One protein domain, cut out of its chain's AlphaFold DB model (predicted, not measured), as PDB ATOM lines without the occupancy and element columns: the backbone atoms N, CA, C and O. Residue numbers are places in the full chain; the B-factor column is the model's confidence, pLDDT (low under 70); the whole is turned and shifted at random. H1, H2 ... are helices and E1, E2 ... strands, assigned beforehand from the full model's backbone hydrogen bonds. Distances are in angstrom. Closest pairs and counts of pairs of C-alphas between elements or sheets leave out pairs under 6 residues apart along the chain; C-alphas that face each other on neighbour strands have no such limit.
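Overview. This is residues 3 to 112 of the 113 residues of an uncharacterized protein of Mycolicibacterium anyangense (UniProt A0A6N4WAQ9). A strongly twisted sheet of eight strands curls round one long helix, H1, whose far end, residues 104 to 110, sticks out with residues 111 and 112. One half of the sheet, E3, E4, E7 and E8, meets the other, E6, E5, E2 and E1, only at a point between E1 and E3. The printed part has 110 residues, in the order E1 to E8, then H1. The mixed sheet runs E6, E5, E2, E1, E3, E4, E7, E8; the class is mixed, helices and strands. The whole is compact, with a radius of gyration of the C-alphas of 13.8 A and spans of 39 by 37 by 31 A.

Arrangement. E3, residues 19 to 27, and E4, residues 31 to 36, form an antiparallel hairpin, with N 24 and O 35 2.8 A apart. E7, residues 64 to 69, is antiparallel to E4, with N 65 and O 34 at 2.8 A. E8, residues 78 to 80, is an edge strand and forms a hairpin with E7, with N 79 and O 68 at 2.8 A. E1, residues 3 to 6, meets E3 only at a point, where C-alphas 4 and 20 face each other at 4.4 A. E2, residues 9 to 12, forms a hairpin with E1, with N 9 and O 6 at 2.8 A. E5, residues 44 to 49, is parallel to E2, with N 45 and O 10 at 2.9 A. E6, residues 52 to 56, the other edge strand, forms a hairpin with E5, with N 46 and O 55 at 2.9 A. H1, residues 89 to 110, is on the sheet; its closest C-alphas to E8 are Asn 93 and Trp 78, 5.9 A apart. In H1 every O i to N i+4 pair is within hydrogen-bond range.

Along the chain. E1 begins at C-alpha 3, (264.354, 125.387, 173.335). E3 is 25.5 A long. H1, 31.2 A, ends at C-alpha 110, (265.631, 142.801, 174.567).

Size, cuts and confidence. The farthest C-alphas, His 84 and Arg 112, are 40.5 A apart. The printed part has no cut and no long link. Confidence is under 70 at residues 15 to 17, 72 to 74, 83 to 85 and 110 to 112.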
ATOM      1  N   VAL A   3     265.289 126.325 172.704       79.69
ATOM      2  CA  VAL A   3     264.354 125.387 173.335       79.69
ATOM      3  C   VAL A   3     265.057 124.054 173.594       79.69
ATOM      4  O   VAL A   3     265.959 123.714 172.821       79.69
ATOM      5  N   PRO A   4     264.670 123.310 174.642       79.94
ATOM      6  CA  PRO A   4     265.237 121.997 174.915       79.94
ATOM      7  C   PRO A   4     264.970 120.997 173.797       79.94
ATOM      8  O   PRO A   4     263.904 121.025 173.179       79.94
ATOM      9  N   LEU A   5     265.937 120.117 173.567       79.69
ATOM     10  CA  LEU A   5     265.917 119.066 172.566       79.69
ATOM     11  C   LEU A   5     266.296 117.737 173.229       79.69
ATOM     12  O   LEU A   5     267.378 117.617 173.798       79.69
ATOM     13  N   ILE A   6     265.421 116.738 173.119       78.81
ATOM     14  CA  ILE A   6     265.690 115.347 173.506       78.81
ATOM     15  C   ILE A   6     265.302 114.467 172.321       78.81
ATOM     16  O   ILE A   6     264.196 114.601 171.810       78.81
ATOM     17  N   ASP A   7     266.214 113.623 171.837       78.06
ATOM     18  CA  ASP A   7     265.991 112.738 170.678       78.06
ATOM     19  C   ASP A   7     265.448 113.459 169.425       78.06
ATOM     20  O   ASP A   7     264.593 112.958 168.692       78.06
ATOM     21  N   ASP A   8     265.948 114.675 169.176       78.00
ATOM     22  CA  ASP A   8     265.501 115.577 168.098       78.00
ATOM     23  C   ASP A   8     264.031 116.046 168.224       78.00
ATOM     24  O   ASP A   8     263.444 116.590 167.283       78.00
ATOM     25  N   VAL A   9     263.443 115.882 169.413       74.81
ATOM     26  CA  VAL A   9     262.115 116.357 169.804       74.81
ATOM     27  C   VAL A   9     262.247 117.547 170.743       74.81
ATOM     28  O   VAL A   9     262.952 117.505 171.749       74.81
ATOM     29  N   ILE A  10     261.547 118.634 170.424       79.62
ATOM     30  CA  ILE A  10     261.439 119.776 171.329       79.62
ATOM     31  C   ILE A  10     260.532 119.379 172.484       79.62
ATOM     32  O   ILE A  10     259.361 119.064 172.264       79.62
ATOM     33  N   GLN A  11     261.049 119.444 173.705       77.06
ATOM     34  CA  GLN A  11     260.257 119.167 174.895       77.06
ATOM     35  C   GLN A  11     259.896 120.451 175.635       77.06
ATOM     36  O   GLN A  11     260.736 121.314 175.902       77.06
ATOM     37  N   VAL A  12     258.614 120.571 175.965       79.12
ATOM     38  CA  VAL A  12     258.062 121.657 176.779       79.12
ATOM     39  C   VAL A  12     257.757 121.119 178.173       79.12
ATOM     40  O   VAL A  12     257.129 120.072 178.288       79.12
ATOM     41  N   GLY A  13     258.167 121.853 179.214       71.38
ATOM     42  CA  GLY A  13     257.902 121.502 180.618       71.38
ATOM     43  C   GLY A  13     259.055 120.807 181.345       71.38
ATOM     44  O   GLY A  13     258.906 120.443 182.501       71.38
ATOM     45  N   ILE A  14     260.217 120.644 180.711       71.88
ATOM     46  CA  ILE A  14     261.337 119.929 181.331       71.88
ATOM     47  C   ILE A  14     262.124 120.789 182.329       71.88
ATOM     48  O   ILE A  14     262.223 122.013 182.185       71.88
ATOM     49  N   HIS A  15     262.777 120.123 183.281       64.69
ATOM     50  CA  HIS A  15     263.751 120.717 184.192       64.69
ATOM     51  C   HIS A  15     265.083 119.955 184.106       64.69
ATOM     52  O   HIS A  15     265.094 118.731 184.186       64.69
ATOM     53  N   GLY A  16     266.202 120.670 183.948       66.56
ATOM     54  CA  GLY A  16     267.549 120.084 183.927       66.56
ATOM     55  C   GLY A  16     268.368 120.385 182.663       66.56
ATOM     56  O   GLY A  16     267.859 120.986 181.710       66.56
ATOM     57  N   PRO A  17     269.661 120.013 182.658       69.62
ATOM     58  CA  PRO A  17     270.543 120.222 181.518       69.62
ATOM     59  C   PRO A  17     270.139 119.304 180.363       69.62
ATOM     60  O   PRO A  17     270.052 118.089 180.515       69.62
ATOM     61  N   THR A  18     269.898 119.900 179.204       77.56
ATOM     62  CA  THR A  18     269.552 119.209 177.959       77.56
ATOM     63  C   THR A  18     270.179 119.952 176.795       77.56
ATOM     64  O   THR A  18     270.430 121.160 176.880       77.56
ATOM     65  N   ASP A  19     270.417 119.234 175.699       82.69
ATOM     66  CA  ASP A  19     270.775 119.875 174.443       82.69
ATOM     67  C   ASP A  19     269.679 120.867 174.054       82.69
ATOM     68  O   ASP A  19     268.501 120.697 174.368       82.69
ATOM     69  N   THR A  20     270.061 121.949 173.381       83.81
ATOM     70  CA  THR A  20     269.098 122.955 172.935       83.81
ATOM     71  C   THR A  20     269.202 123.162 171.438       83.81
ATOM     72  O   THR A  20     270.272 123.066 170.841       83.81
ATOM     73  N   THR A  21     268.072 123.485 170.820       87.06
ATOM     74  CA  THR A  21     268.019 123.953 169.434       87.06
ATOM     75  C   THR A  21     267.427 125.350 169.376       87.06
ATOM     76  O   THR A  21     266.783 125.810 170.321       87.06
ATOM     77  N   THR A  22     267.624 126.044 168.257       88.38
ATOM     78  CA  THR A  22     266.992 127.342 168.026       88.38
ATOM     79  C   THR A  22     265.795 127.198 167.103       88.38
ATOM     80  O   THR A  22     265.909 126.721 165.975       88.38
ATOM     81  N   ILE A  23     264.646 127.689 167.561       89.69
ATOM     82  CA  ILE A  23     263.474 127.910 166.718       89.69
ATOM     83  C   ILE A  23     263.327 129.383 166.359       89.69
ATOM     84  O   ILE A  23     263.575 130.290 167.167       89.69
ATOM     85  N   VAL A  24     262.883 129.613 165.134       90.56
ATOM     86  CA  VAL A  24     262.494 130.916 164.618       90.56
ATOM     87  C   VAL A  24     260.980 131.025 164.726       90.56
ATOM     88  O   VAL A  24     260.242 130.132 164.307       90.56
ATOM     89  N   VAL A  25     260.530 132.131 165.314       90.00
ATOM     90  CA  VAL A  25     259.115 132.425 165.527       90.00
ATOM     91  C   VAL A  25     258.801 133.730 164.819       90.00
ATOM     92  O   VAL A  25     259.324 134.780 165.193       90.00
ATOM     93  N   THR A  26     257.935 133.671 163.814       90.19
ATOM     94  CA  THR A  26     257.424 134.856 163.122       90.19
ATOM     95  C   THR A  26     255.964 135.030 163.500       90.19
ATOM     96  O   THR A  26     255.159 134.120 163.307       90.19
ATOM     97  N   ARG A  27     255.613 136.191 164.050       85.94
ATOM     98  CA  ARG A  27     254.253 136.490 164.502       85.94
ATOM     99  C   ARG A  27     253.732 137.742 163.809       85.94
ATOM    100  O   ARG A  27     254.392 138.773 163.819       85.94
ATOM    101  N   THR A  28     252.525 137.646 163.270       85.50
ATOM    102  CA  THR A  28     251.707 138.764 162.791       85.50
ATOM    103  C   THR A  28     250.455 138.883 163.680       85.50
ATOM    104  O   THR A  28     250.252 138.044 164.567       85.50
ATOM    105  N   PRO A  29     249.579 139.887 163.476       83.19
ATOM    106  CA  PRO A  29     248.323 139.979 164.227       83.19
ATOM    107  C   PRO A  29     247.398 138.759 164.077       83.19
ATOM    108  O   PRO A  29     246.602 138.483 164.975       83.19
ATOM    109  N   ARG A  30     247.500 138.021 162.960       84.69
ATOM    110  CA  ARG A  30     246.602 136.900 162.623       84.69
ATOM    111  C   ARG A  30     247.294 135.548 162.483       84.69
ATOM    112  O   ARG A  30     246.608 134.532 162.504       84.69
ATOM    113  N   THR A  31     248.617 135.520 162.359       88.62
ATOM    114  CA  THR A  31     249.361 134.302 162.027       88.62
ATOM    115  C   THR A  31     250.572 134.153 162.931       88.62
ATOM    116  O   THR A  31     251.251 135.130 163.251       88.62
ATOM    117  N   LEU A  32     250.874 132.917 163.312       89.25
ATOM    118  CA  LEU A  32     252.119 132.558 163.969       89.25
ATOM    119  C   LEU A  32     252.770 131.404 163.211       89.25
ATOM    120  O   LEU A  32     252.121 130.440 162.808       89.25
ATOM    121  N   ILE A  33     254.068 131.542 162.984       91.50
ATOM    122  CA  ILE A  33     254.883 130.609 162.222       91.50
ATOM    123  C   ILE A  33     256.036 130.159 163.105       91.50
ATOM    124  O   ILE A  33     256.745 131.002 163.654       91.50
ATOM    125  N   VAL A  34     256.253 128.847 163.190       91.19
ATOM    126  CA  VAL A  34     257.382 128.252 163.916       91.19
ATOM    127  C   VAL A  34     258.122 127.283 163.010       91.19
ATOM    128  O   VAL A  34     257.508 126.445 162.355       91.19
ATOM    129  N   HIS A  35     259.443 127.380 162.985       92.62
ATOM    130  CA  HIS A  35     260.321 126.391 162.361       92.62
ATOM    131  C   HIS A  35     261.652 126.350 163.104       92.62
ATOM    132  O   HIS A  35     262.001 127.290 163.823       92.62
ATOM    133  N   ARG A  36     262.402 125.263 162.941       91.88
ATOM    134  CA  ARG A  36     263.781 125.209 163.428       91.88
ATOM    135  C   ARG A  36     264.680 126.051 162.533       91.88
ATOM    136  O   ARG A  36     264.489 126.085 161.321       91.88
ATOM    137  N   GLN A  37     265.668 126.709 163.129       92.25
ATOM    138  CA  GLN A  37     266.636 127.525 162.394       92.25
ATOM    139  C   GLN A  37     267.506 126.683 161.446       92.25
ATOM    140  O   GLN A  37     267.913 127.167 160.396       92.25
ATOM    141  N   ASP A  38     267.765 125.423 161.802       91.31
ATOM    142  CA  ASP A  38     268.534 124.462 161.002       91.31
ATOM    143  C   ASP A  38     267.707 123.776 159.898       91.31
ATOM    144  O   ASP A  38     268.222 122.902 159.203       91.31
ATOM    145  N   TRP A  39     266.428 124.141 159.743       90.31
ATOM    146  CA  TRP A  39     265.479 123.556 158.787       90.31
ATOM    147  C   TRP A  39     265.244 122.046 158.913       90.31
ATOM    148  O   TRP A  39     264.554 121.458 158.070       90.31
ATOM    149  N   LYS A  40     265.742 121.407 159.976       90.38
ATOM    150  CA  LYS A  40     265.388 120.022 160.281       90.38
ATOM    151  C   LYS A  40     263.900 119.924 160.638       90.38
ATOM    152  O   LYS A  40     263.269 120.927 160.992       90.38
ATOM    153  N   PRO A  41     263.305 118.723 160.547       90.56
ATOM    154  CA  PRO A  41     261.927 118.529 160.957       90.56
ATOM    155  C   PRO A  41     261.698 118.948 162.418       90.56
ATOM    156  O   PRO A  41     262.499 118.687 163.314       90.56
ATOM    157  N   LEU A  42     260.578 119.620 162.635       88.00
ATOM    158  CA  LEU A  42     260.017 119.979 163.921       88.00
ATOM    159  C   LEU A  42     259.227 118.778 164.454       88.00
ATOM    160  O   LEU A  42     258.273 118.311 163.821       88.00
ATOM    161  N   ARG A  43     259.629 118.305 165.629       90.00
ATOM    162  CA  ARG A  43     258.881 117.384 166.488       90.00
ATOM    163  C   ARG A  43     258.736 118.058 167.838       90.00
ATOM    164  O   ARG A  43     259.676 118.722 168.276       90.00
ATOM    165  N   VAL A  44     257.568 117.951 168.455       88.62
ATOM    166  CA  VAL A  44     257.300 118.615 169.729       88.62
ATOM    167  C   VAL A  44     256.472 117.687 170.591       88.62
ATOM    168  O   VAL A  44     255.421 117.224 170.154       88.62
ATOM    169  N   GLN A  45     256.920 117.512 171.827       90.00
ATOM    170  CA  GLN A  45     256.165 116.854 172.876       90.00
ATOM    171  C   GLN A  45     255.960 117.810 174.050       90.00
ATOM    172  O   GLN A  45     256.838 118.606 174.397       90.00
ATOM    173  N   ILE A  46     254.794 117.708 174.671       86.56
ATOM    174  CA  ILE A  46     254.487 118.374 175.934       86.56
ATOM    175  C   ILE A  46     254.564 117.322 177.035       86.56
ATOM    176  O   ILE A  46     253.912 116.281 176.938       86.56
ATOM    177  N   LEU A  47     255.383 117.592 178.052       86.50
ATOM    178  CA  LEU A  47     255.426 116.803 179.274       86.50
ATOM    179  C   LEU A  47     254.359 117.332 180.239       86.50
ATOM    180  O   LEU A  47     254.302 118.532 180.512       86.50
ATOM    181  N   HIS A  48     253.514 116.435 180.734       82.75
ATOM    182  CA  HIS A  48     252.599 116.691 181.844       82.75
ATOM    183  C   HIS A  48     253.068 115.887 183.049       82.75
ATOM    184  O   HIS A  48     253.390 114.722 182.866       82.75
ATOM    185  N   ASP A  49     253.075 116.474 184.245       77.88
ATOM    186  CA  ASP A  49     253.742 115.877 185.412       77.88
ATOM    187  C   ASP A  49     252.874 114.872 186.202       77.88
ATOM    188  O   ASP A  49     253.417 114.042 186.930       77.88
ATOM    189  N   GLU A  50     251.542 114.883 186.050       78.12
ATOM    190  CA  GLU A  50     250.630 114.079 186.886       78.12
ATOM    191  C   GLU A  50     249.474 113.423 186.094       78.12
ATOM    192  O   GLU A  50     248.475 114.082 185.796       78.12
ATOM    193  N   PRO A  51     249.554 112.110 185.785       78.31
ATOM    194  CA  PRO A  51     250.770 111.288 185.753       78.31
ATOM    195  C   PRO A  51     251.737 111.744 184.642       78.31
ATOM    196  O   PRO A  51     251.279 112.322 183.648       78.31
ATOM    197  N   PRO A  52     253.048 111.437 184.761       79.81
ATOM    198  CA  PRO A  52     254.049 111.787 183.759       79.81
ATOM    199  C   PRO A  52     253.661 111.227 182.390       79.81
ATOM    200  O   PRO A  52     253.692 110.016 182.166       79.81
ATOM    201  N   THR A  53     253.258 112.107 181.475       84.75
ATOM    202  CA  THR A  53     252.847 111.728 180.120       84.75
ATOM    203  C   THR A  53     253.441 112.667 179.083       84.75
ATOM    204  O   THR A  53     253.431 113.888 179.240       84.75
ATOM    205  N   HIS A  54     253.946 112.076 178.000       85.75
ATOM    206  CA  HIS A  54     254.430 112.793 176.826       85.75
ATOM    207  C   HIS A  54     253.322 112.827 175.784       85.75
ATOM    208  O   HIS A  54     252.868 111.777 175.322       85.75
ATOM    209  N   ARG A  55     252.888 114.026 175.400       87.69
ATOM    210  CA  ARG A  55     251.895 114.202 174.340       87.69
ATOM    211  C   ARG A  55     252.520 114.830 173.112       87.69
ATOM    212  O   ARG A  55     253.045 115.939 173.175       87.69
ATOM    213  N   GLU A  56     252.449 114.112 171.998       89.06
ATOM    214  CA  GLU A  56     252.869 114.613 170.693       89.06
ATOM    215  C   GLU A  56     251.953 115.747 170.237       89.06
ATOM    216  O   GLU A  56     250.730 115.611 170.194       89.06
ATOM    217  N   VAL A  57     252.555 116.863 169.835       87.25
ATOM    218  CA  VAL A  57     251.814 117.987 169.255       87.25
ATOM    219  C   VAL A  57     251.474 117.705 167.784       87.25
ATOM    220  O   VAL A  57     250.416 118.104 167.288       87.25
ATOM    221  N   PHE A  58     252.349 116.983 167.074       87.56
ATOM    222  CA  PHE A  58     252.202 116.674 165.650       87.56
ATOM    223  C   PHE A  58     252.194 115.167 165.403       87.56
ATOM    224  O   PHE A  58     253.037 114.447 165.920       87.56
ATOM    225  N   GLY A  59     251.283 114.690 164.549       84.06
ATOM    226  CA  GLY A  59     251.170 113.255 164.237       84.06
ATOM    227  C   GLY A  59     252.297 112.751 163.339       84.06
ATOM    228  O   GLY A  59     252.452 111.555 163.115       84.06
ATOM    229  N   ARG A  60     253.080 113.682 162.795       85.00
ATOM    230  CA  ARG A  60     254.279 113.446 161.998       85.00
ATOM    231  C   ARG A  60     255.221 114.627 162.155       85.00
ATOM    232  O   ARG A  60     254.794 115.733 162.475       85.00
ATOM    233  N   SER A  61     256.493 114.424 161.839       86.75
ATOM    234  CA  SER A  61     257.447 115.533 161.798       86.75
ATOM    235  C   SER A  61     257.061 116.532 160.703       86.75
ATOM    236  O   SER A  61     256.806 116.142 159.562       86.75
ATOM    237  N   ILE A  62     257.042 117.822 161.031       87.75
ATOM    238  CA  ILE A  62     256.697 118.897 160.089       87.75
ATOM    239  C   ILE A  62     257.873 119.845 159.919       87.75
ATOM    240  O   ILE A  62     258.614 120.074 160.855       87.75
ATOM    241  N   ARG A  63     258.071 120.454 158.751       90.31
ATOM    242  CA  ARG A  63     259.168 121.435 158.595       90.31
ATOM    243  C   ARG A  63     258.854 122.787 159.232       90.31
ATOM    244  O   ARG A  63     259.750 123.511 159.650       90.31
ATOM    245  N   ARG A  64     257.573 123.140 159.262       91.12
ATOM    246  CA  ARG A  64     257.082 124.442 159.694       91.12
ATOM    247  C   ARG A  64     255.665 124.283 160.218       91.12
ATOM    248  O   ARG A  64     254.816 123.733 159.523       91.12
ATOM    249  N   LEU A  65     255.419 124.810 161.408       90.06
ATOM    250  CA  LEU A  65     254.079 125.047 161.916       90.06
ATOM    251  C   LEU A  65     253.593 126.403 161.401       90.06
ATOM    252  O   LEU A  65     254.297 127.408 161.524       90.06
ATOM    253  N   VAL A  66     252.378 126.431 160.862       91.00
ATOM    254  CA  VAL A  66     251.637 127.661 160.579       91.00
ATOM    255  C   VAL A  66     250.307 127.556 161.300       91.00
ATOM    256  O   VAL A  66     249.570 126.589 161.102       91.00
ATOM    257  N   VAL A  67     250.019 128.537 162.149       89.31
ATOM    258  CA  VAL A  67     248.727 128.650 162.819       89.31
ATOM    259  C   VAL A  67     248.105 130.011 162.569       89.31
ATOM    260  O   VAL A  67     248.789 131.038 162.530       89.31
ATOM    261  N   CYS A  68     246.786 130.009 162.439       88.19
ATOM    262  CA  CYS A  68     245.968 131.194 162.245       88.19
ATOM    263  C   CYS A  68     245.084 131.409 163.470       88.19
ATOM    264  O   CYS A  68     244.584 130.453 164.065       88.19
ATOM    265  N   ARG A  69     244.902 132.666 163.867       85.25
ATOM    266  CA  ARG A  69     244.038 133.025 164.993       85.25
ATOM    267  C   ARG A  69     242.580 132.746 164.619       85.25
ATOM    268  O   ARG A  69     242.139 133.147 163.543       85.25
ATOM    269  N   VAL A  70     241.842 132.062 165.490       82.38
ATOM    270  CA  VAL A  70     240.424 131.733 165.286       82.38
ATOM    271  C   VAL A  70     239.563 132.597 166.192       82.38
ATOM    272  O   VAL A  70     239.787 132.644 167.398       82.38
ATOM    273  N   GLY A  71     238.553 133.254 165.622       72.12
ATOM    274  CA  GLY A  71     237.664 134.165 166.347       72.12
ATOM    275  C   GLY A  71     238.165 135.612 166.384       72.12
ATOM    276  O   GLY A  71     239.164 135.963 165.754       72.12
ATOM    277  N   GLY A  72     237.417 136.465 167.089       66.25
ATOM    278  CA  GLY A  72     237.728 137.885 167.245       66.25
ATOM    279  C   GLY A  72     238.968 138.149 168.102       66.25
ATOM    280  O   GLY A  72     239.578 137.248 168.686       66.25
ATOM    281  N   GLU A  73     239.349 139.419 168.184       61.41
ATOM    282  CA  GLU A  73     240.461 139.853 169.020       61.41
ATOM    283  C   GLU A  73     240.194 139.485 170.490       61.41
ATOM    284  O   GLU A  73     239.234 139.951 171.091       61.41
ATOM    285  N   GLY A  74     241.017 138.595 171.056       62.50
ATOM    286  CA  GLY A  74     240.898 138.163 172.456       62.50
ATOM    287  C   GLY A  74     240.524 136.695 172.675       62.50
ATOM    288  O   GLY A  74     240.741 136.206 173.775       62.50
ATOM    289  N   SER A  75     240.087 135.957 171.645       71.31
ATOM    290  CA  SER A  75     239.734 134.527 171.784       71.31
ATOM    291  C   SER A  75     240.881 133.650 172.301       71.31
ATOM    292  O   SER A  75     240.653 132.592 172.871       71.31
ATOM    293  N   GLY A  76     242.126 134.060 172.046       72.06
ATOM    294  CA  GLY A  76     243.328 133.297 172.383       72.06
ATOM    295  C   GLY A  76     243.550 132.055 171.514       72.06
ATOM    296  O   GLY A  76     244.676 131.582 171.463       72.06
ATOM    297  N   LEU A  77     242.537 131.592 170.780       79.25
ATOM    298  CA  LEU A  77     242.567 130.346 170.024       79.25
ATOM    299  C   LEU A  77     243.356 130.468 168.717       79.25
ATOM    300  O   LEU A  77     243.198 131.418 167.942       79.25
ATOM    301  N   TRP A  78     244.153 129.442 168.447       83.19
ATOM    302  CA  TRP A  78     244.910 129.237 167.222       83.19
ATOM    303  C   TRP A  78     244.502 127.912 166.575       83.19
ATOM    304  O   TRP A  78     244.222 126.929 167.257       83.19
ATOM    305  N   ARG A  79     244.484 127.871 165.244       84.00
ATOM    306  CA  ARG A  79     244.211 126.661 164.458       84.00
ATOM    307  C   ARG A  79     245.350 126.395 163.493       84.00
ATOM    308  O   ARG A  79     245.828 127.328 162.849       84.00
ATOM    309  N   CYS A  80     245.751 125.131 163.383       84.31
ATOM    310  CA  CYS A  80     246.704 124.678 162.376       84.31
ATOM    311  C   CYS A  80     246.180 124.939 160.963       84.31
ATOM    312  O   CYS A  80     245.077 124.524 160.623       84.31
ATOM    313  N   ASP A  81     247.012 125.558 160.127       80.56
ATOM    314  CA  ASP A  81     246.757 125.684 158.686       80.56
ATOM    315  C   ASP A  81     246.841 124.314 157.977       80.56
ATOM    316  O   ASP A  81     246.207 124.075 156.955       80.56
ATOM    317  N   ALA A  82     247.572 123.365 158.578       74.38
ATOM    318  CA  ALA A  82     247.656 121.969 158.154       74.38
ATOM    319  C   ALA A  82     247.044 121.033 159.221       74.38
ATOM    320  O   ALA A  82     247.792 120.392 159.965       74.38
ATOM    321  N   PRO A  83     245.703 120.932 159.319       64.88
ATOM    322  CA  PRO A  83     245.031 120.198 160.396       64.88
ATOM    323  C   PRO A  83     245.433 118.718 160.454       64.88
ATOM    324  O   PRO A  83     245.631 118.184 161.534       64.88
ATOM    325  N   HIS A  84     245.687 118.075 159.309       69.94
ATOM    326  CA  HIS A  84     246.103 116.664 159.248       69.94
ATOM    327  C   HIS A  84     247.491 116.377 159.837       69.94
ATOM    328  O   HIS A  84     247.867 115.216 159.988       69.94
ATOM    329  N   ALA A  85     248.299 117.407 160.093       69.81
ATOM    330  CA  ALA A  85     249.609 117.239 160.708       69.81
ATOM    331  C   ALA A  85     249.568 117.387 162.238       69.81
ATOM    332  O   ALA A  85     250.520 116.991 162.905       69.81
ATOM    333  N   CYS A  86     248.484 117.939 162.781       74.81
ATOM    334  CA  CYS A  86     248.297 118.213 164.198       74.81
ATOM    335  C   CYS A  86     247.470 117.078 164.822       74.81
ATOM    336  O   CYS A  86     246.433 116.716 164.276       74.81
ATOM    337  N   VAL A  87     247.941 116.474 165.922       73.44
ATOM    338  CA  VAL A  87     247.226 115.332 166.541       73.44
ATOM    339  C   VAL A  87     245.984 115.825 167.268       73.44
ATOM    340  O   VAL A  87     244.889 115.289 167.104       73.44
ATOM    341  N   HIS A  88     246.170 116.873 168.066       77.12
ATOM    342  CA  HIS A  88     245.160 117.402 168.957       77.12
ATOM    343  C   HIS A  88     245.261 118.930 169.008       77.12
ATOM    344  O   HIS A  88     246.334 119.501 169.225       77.12
ATOM    345  N   ASP A  89     244.126 119.603 168.811       77.56
ATOM    346  CA  ASP A  89     244.062 121.067 168.806       77.56
ATOM    347  C   ASP A  89     244.482 121.668 170.154       77.56
ATOM    348  O   ASP A  89     245.030 122.771 170.192       77.56
ATOM    349  N   HIS A  90     244.256 120.954 171.259       83.62
ATOM    350  CA  HIS A  90     244.604 121.419 172.598       83.62
ATOM    351  C   HIS A  90     246.125 121.556 172.778       83.62
ATOM    352  O   HIS A  90     246.612 122.625 173.142       83.62
ATOM    353  N   GLU A  91     246.881 120.521 172.424       85.44
ATOM    354  CA  GLU A  91     248.335 120.439 172.538       85.44
ATOM    355  C   GLU A  91     249.012 121.445 171.596       85.44
ATOM    356  O   GLU A  91     249.966 122.126 171.979       85.44
ATOM    357  N   VAL A  92     248.473 121.635 170.385       85.06
ATOM    358  CA  VAL A  92     248.923 122.709 169.484       85.06
ATOM    359  C   VAL A  92     248.722 124.073 170.121       85.06
ATOM    360  O   VAL A  92     249.643 124.892 170.112       85.06
ATOM    361  N   ASN A  93     247.533 124.343 170.662       86.69
ATOM    362  CA  ASN A  93     247.254 125.626 171.296       86.69
ATOM    363  C   ASN A  93     248.182 125.855 172.490       86.69
ATOM    364  O   ASN A  93     248.771 126.931 172.597       86.69
ATOM    365  N   GLN A  94     248.392 124.845 173.335       87.69
ATOM    366  CA  GLN A  94     249.314 124.927 174.465       87.69
ATOM    367  C   GLN A  94     250.749 125.226 174.005       87.69
ATOM    368  O   GLN A  94     251.395 126.136 174.542       87.69
ATOM    369  N   PHE A  95     251.235 124.539 172.967       88.19
ATOM    370  CA  PHE A  95     252.548 124.808 172.381       88.19
ATOM    371  C   PHE A  95     252.647 126.240 171.838       88.19
ATOM    372  O   PHE A  95     253.590 126.968 172.154       88.19
ATOM    373  N   VAL A  96     251.652 126.688 171.069       86.88
ATOM    374  CA  VAL A  96     251.613 128.039 170.492       86.88
ATOM    375  C   VAL A  96     251.583 129.110 171.583       86.88
ATOM    376  O   VAL A  96     252.331 130.085 171.496       86.88
ATOM    377  N   HIS A  97     250.773 128.935 172.630       87.44
ATOM    378  CA  HIS A  97     250.721 129.850 173.772       87.44
ATOM    379  C   HIS A  97     252.055 129.927 174.505       87.44
ATOM    380  O   HIS A  97     252.511 131.024 174.842       87.44
ATOM    381  N   THR A  98     252.707 128.784 174.700       87.38
ATOM    382  CA  THR A  98     254.030 128.697 175.319       87.38
ATOM    383  C   THR A  98     255.063 129.464 174.496       87.38
ATOM    384  O   THR A  98     255.727 130.373 175.001       87.38
ATOM    385  N   VAL A  99     255.143 129.179 173.194       86.69
ATOM    386  CA  VAL A  99     256.080 129.838 172.276       86.69
ATOM    387  C   VAL A  99     255.816 131.341 172.185       86.69
ATOM    388  O   VAL A  99     256.755 132.136 172.245       86.69
ATOM    389  N   ALA A 100     254.552 131.755 172.076       83.31
ATOM    390  CA  ALA A 100     254.175 133.164 172.027       83.31
ATOM    391  C   ALA A 100     254.532 133.903 173.326       83.31
ATOM    392  O   ALA A 100     254.982 135.052 173.269       83.31
ATOM    393  N   SER A 101     254.363 133.253 174.480       83.19
ATOM    394  CA  SER A 101     254.697 133.819 175.791       83.19
ATOM    395  C   SER A 101     256.202 133.987 175.956       83.19
ATOM    396  O   SER A 101     256.655 135.073 176.324       83.19
ATOM    397  N   PHE A 102     256.995 132.974 175.594       82.38
ATOM    398  CA  PHE A 102     258.451 133.085 175.631       82.38
ATOM    399  C   PHE A 102     258.990 134.110 174.630       82.38
ATOM    400  O   PHE A 102     259.866 134.903 174.976       82.38
ATOM    401  N   ALA A 103     258.449 134.150 173.408       78.31
ATOM    402  CA  ALA A 103     258.825 135.151 172.414       78.31
ATOM    403  C   ALA A 103     258.562 136.574 172.936       78.31
ATOM    404  O   ALA A 103     259.450 137.425 172.861       78.31
ATOM    405  N   ARG A 104     257.389 136.810 173.543       80.31
ATOM    406  CA  ARG A 104     257.046 138.094 174.172       80.31
ATOM    407  C   ARG A 104     257.984 138.427 175.331       80.31
ATOM    408  O   ARG A 104     258.501 139.538 175.389       80.31
ATOM    409  N   ALA A 105     258.237 137.479 176.234       80.75
ATOM    410  CA  ALA A 105     259.151 137.681 177.356       80.75
ATOM    411  C   ALA A 105     260.568 138.039 176.876       80.75
ATOM    412  O   ALA A 105     261.202 138.934 177.433       80.75
ATOM    413  N   LYS A 106     261.049 137.397 175.803       73.81
ATOM    414  CA  LYS A 106     262.351 137.700 175.202       73.81
ATOM    415  C   LYS A 106     262.382 139.086 174.552       73.81
ATOM    416  O   LYS A 106     263.354 139.805 174.747       73.81
ATOM    417  N   GLN A 107     261.328 139.478 173.835       73.31
ATOM    418  CA  GLN A 107     261.211 140.825 173.259       73.31
ATOM    419  C   GLN A 107     261.213 141.911 174.340       73.31
ATOM    420  O   GLN A 107     261.944 142.885 174.215       73.31
ATOM    421  N   LEU A 108     260.469 141.718 175.432       75.88
ATOM    422  CA  LEU A 108     260.439 142.663 176.556       75.88
ATOM    423  C   LEU A 108     261.796 142.788 177.262       75.88
ATOM    424  O   LEU A 108     262.136 143.864 177.741       75.88
ATOM    425  N   ARG A 109     262.576 141.702 177.330       73.06
ATOM    426  CA  ARG A 109     263.948 141.734 177.862       73.06
ATOM    427  C   ARG A 109     264.929 142.405 176.898       73.06
ATOM    428  O   ARG A 109     265.779 143.153 177.351       73.06
ATOM    429  N   GLY A 110     264.796 142.166 175.593       59.44
ATOM    430  CA  GLY A 110     265.631 142.801 174.567       59.44
ATOM    431  C   GLY A 110     265.339 144.290 174.358       59.44
ATOM    432  O   GLY A 110     266.231 145.020 173.965       59.44
ATOM    433  N   ALA A 111     264.120 144.746 174.662       57.69
ATOM    434  CA  ALA A 111     263.726 146.158 174.614       57.69
ATOM    435  C   ALA A 111     264.133 146.967 175.865       57.69
ATOM    436  O   ALA A 111     263.835 148.153 175.948       57.69
ATOM    437  N   ARG A 112     264.755 146.321 176.863       48.56
ATOM    438  CA  ARG A 112     265.274 146.947 178.093       48.56
ATOM    439  C   ARG A 112     266.794 147.174 178.054       48.56
ATOM    440  O   ARG A 112     267.383 147.401 179.107       48.56
TER     441      ARG A 112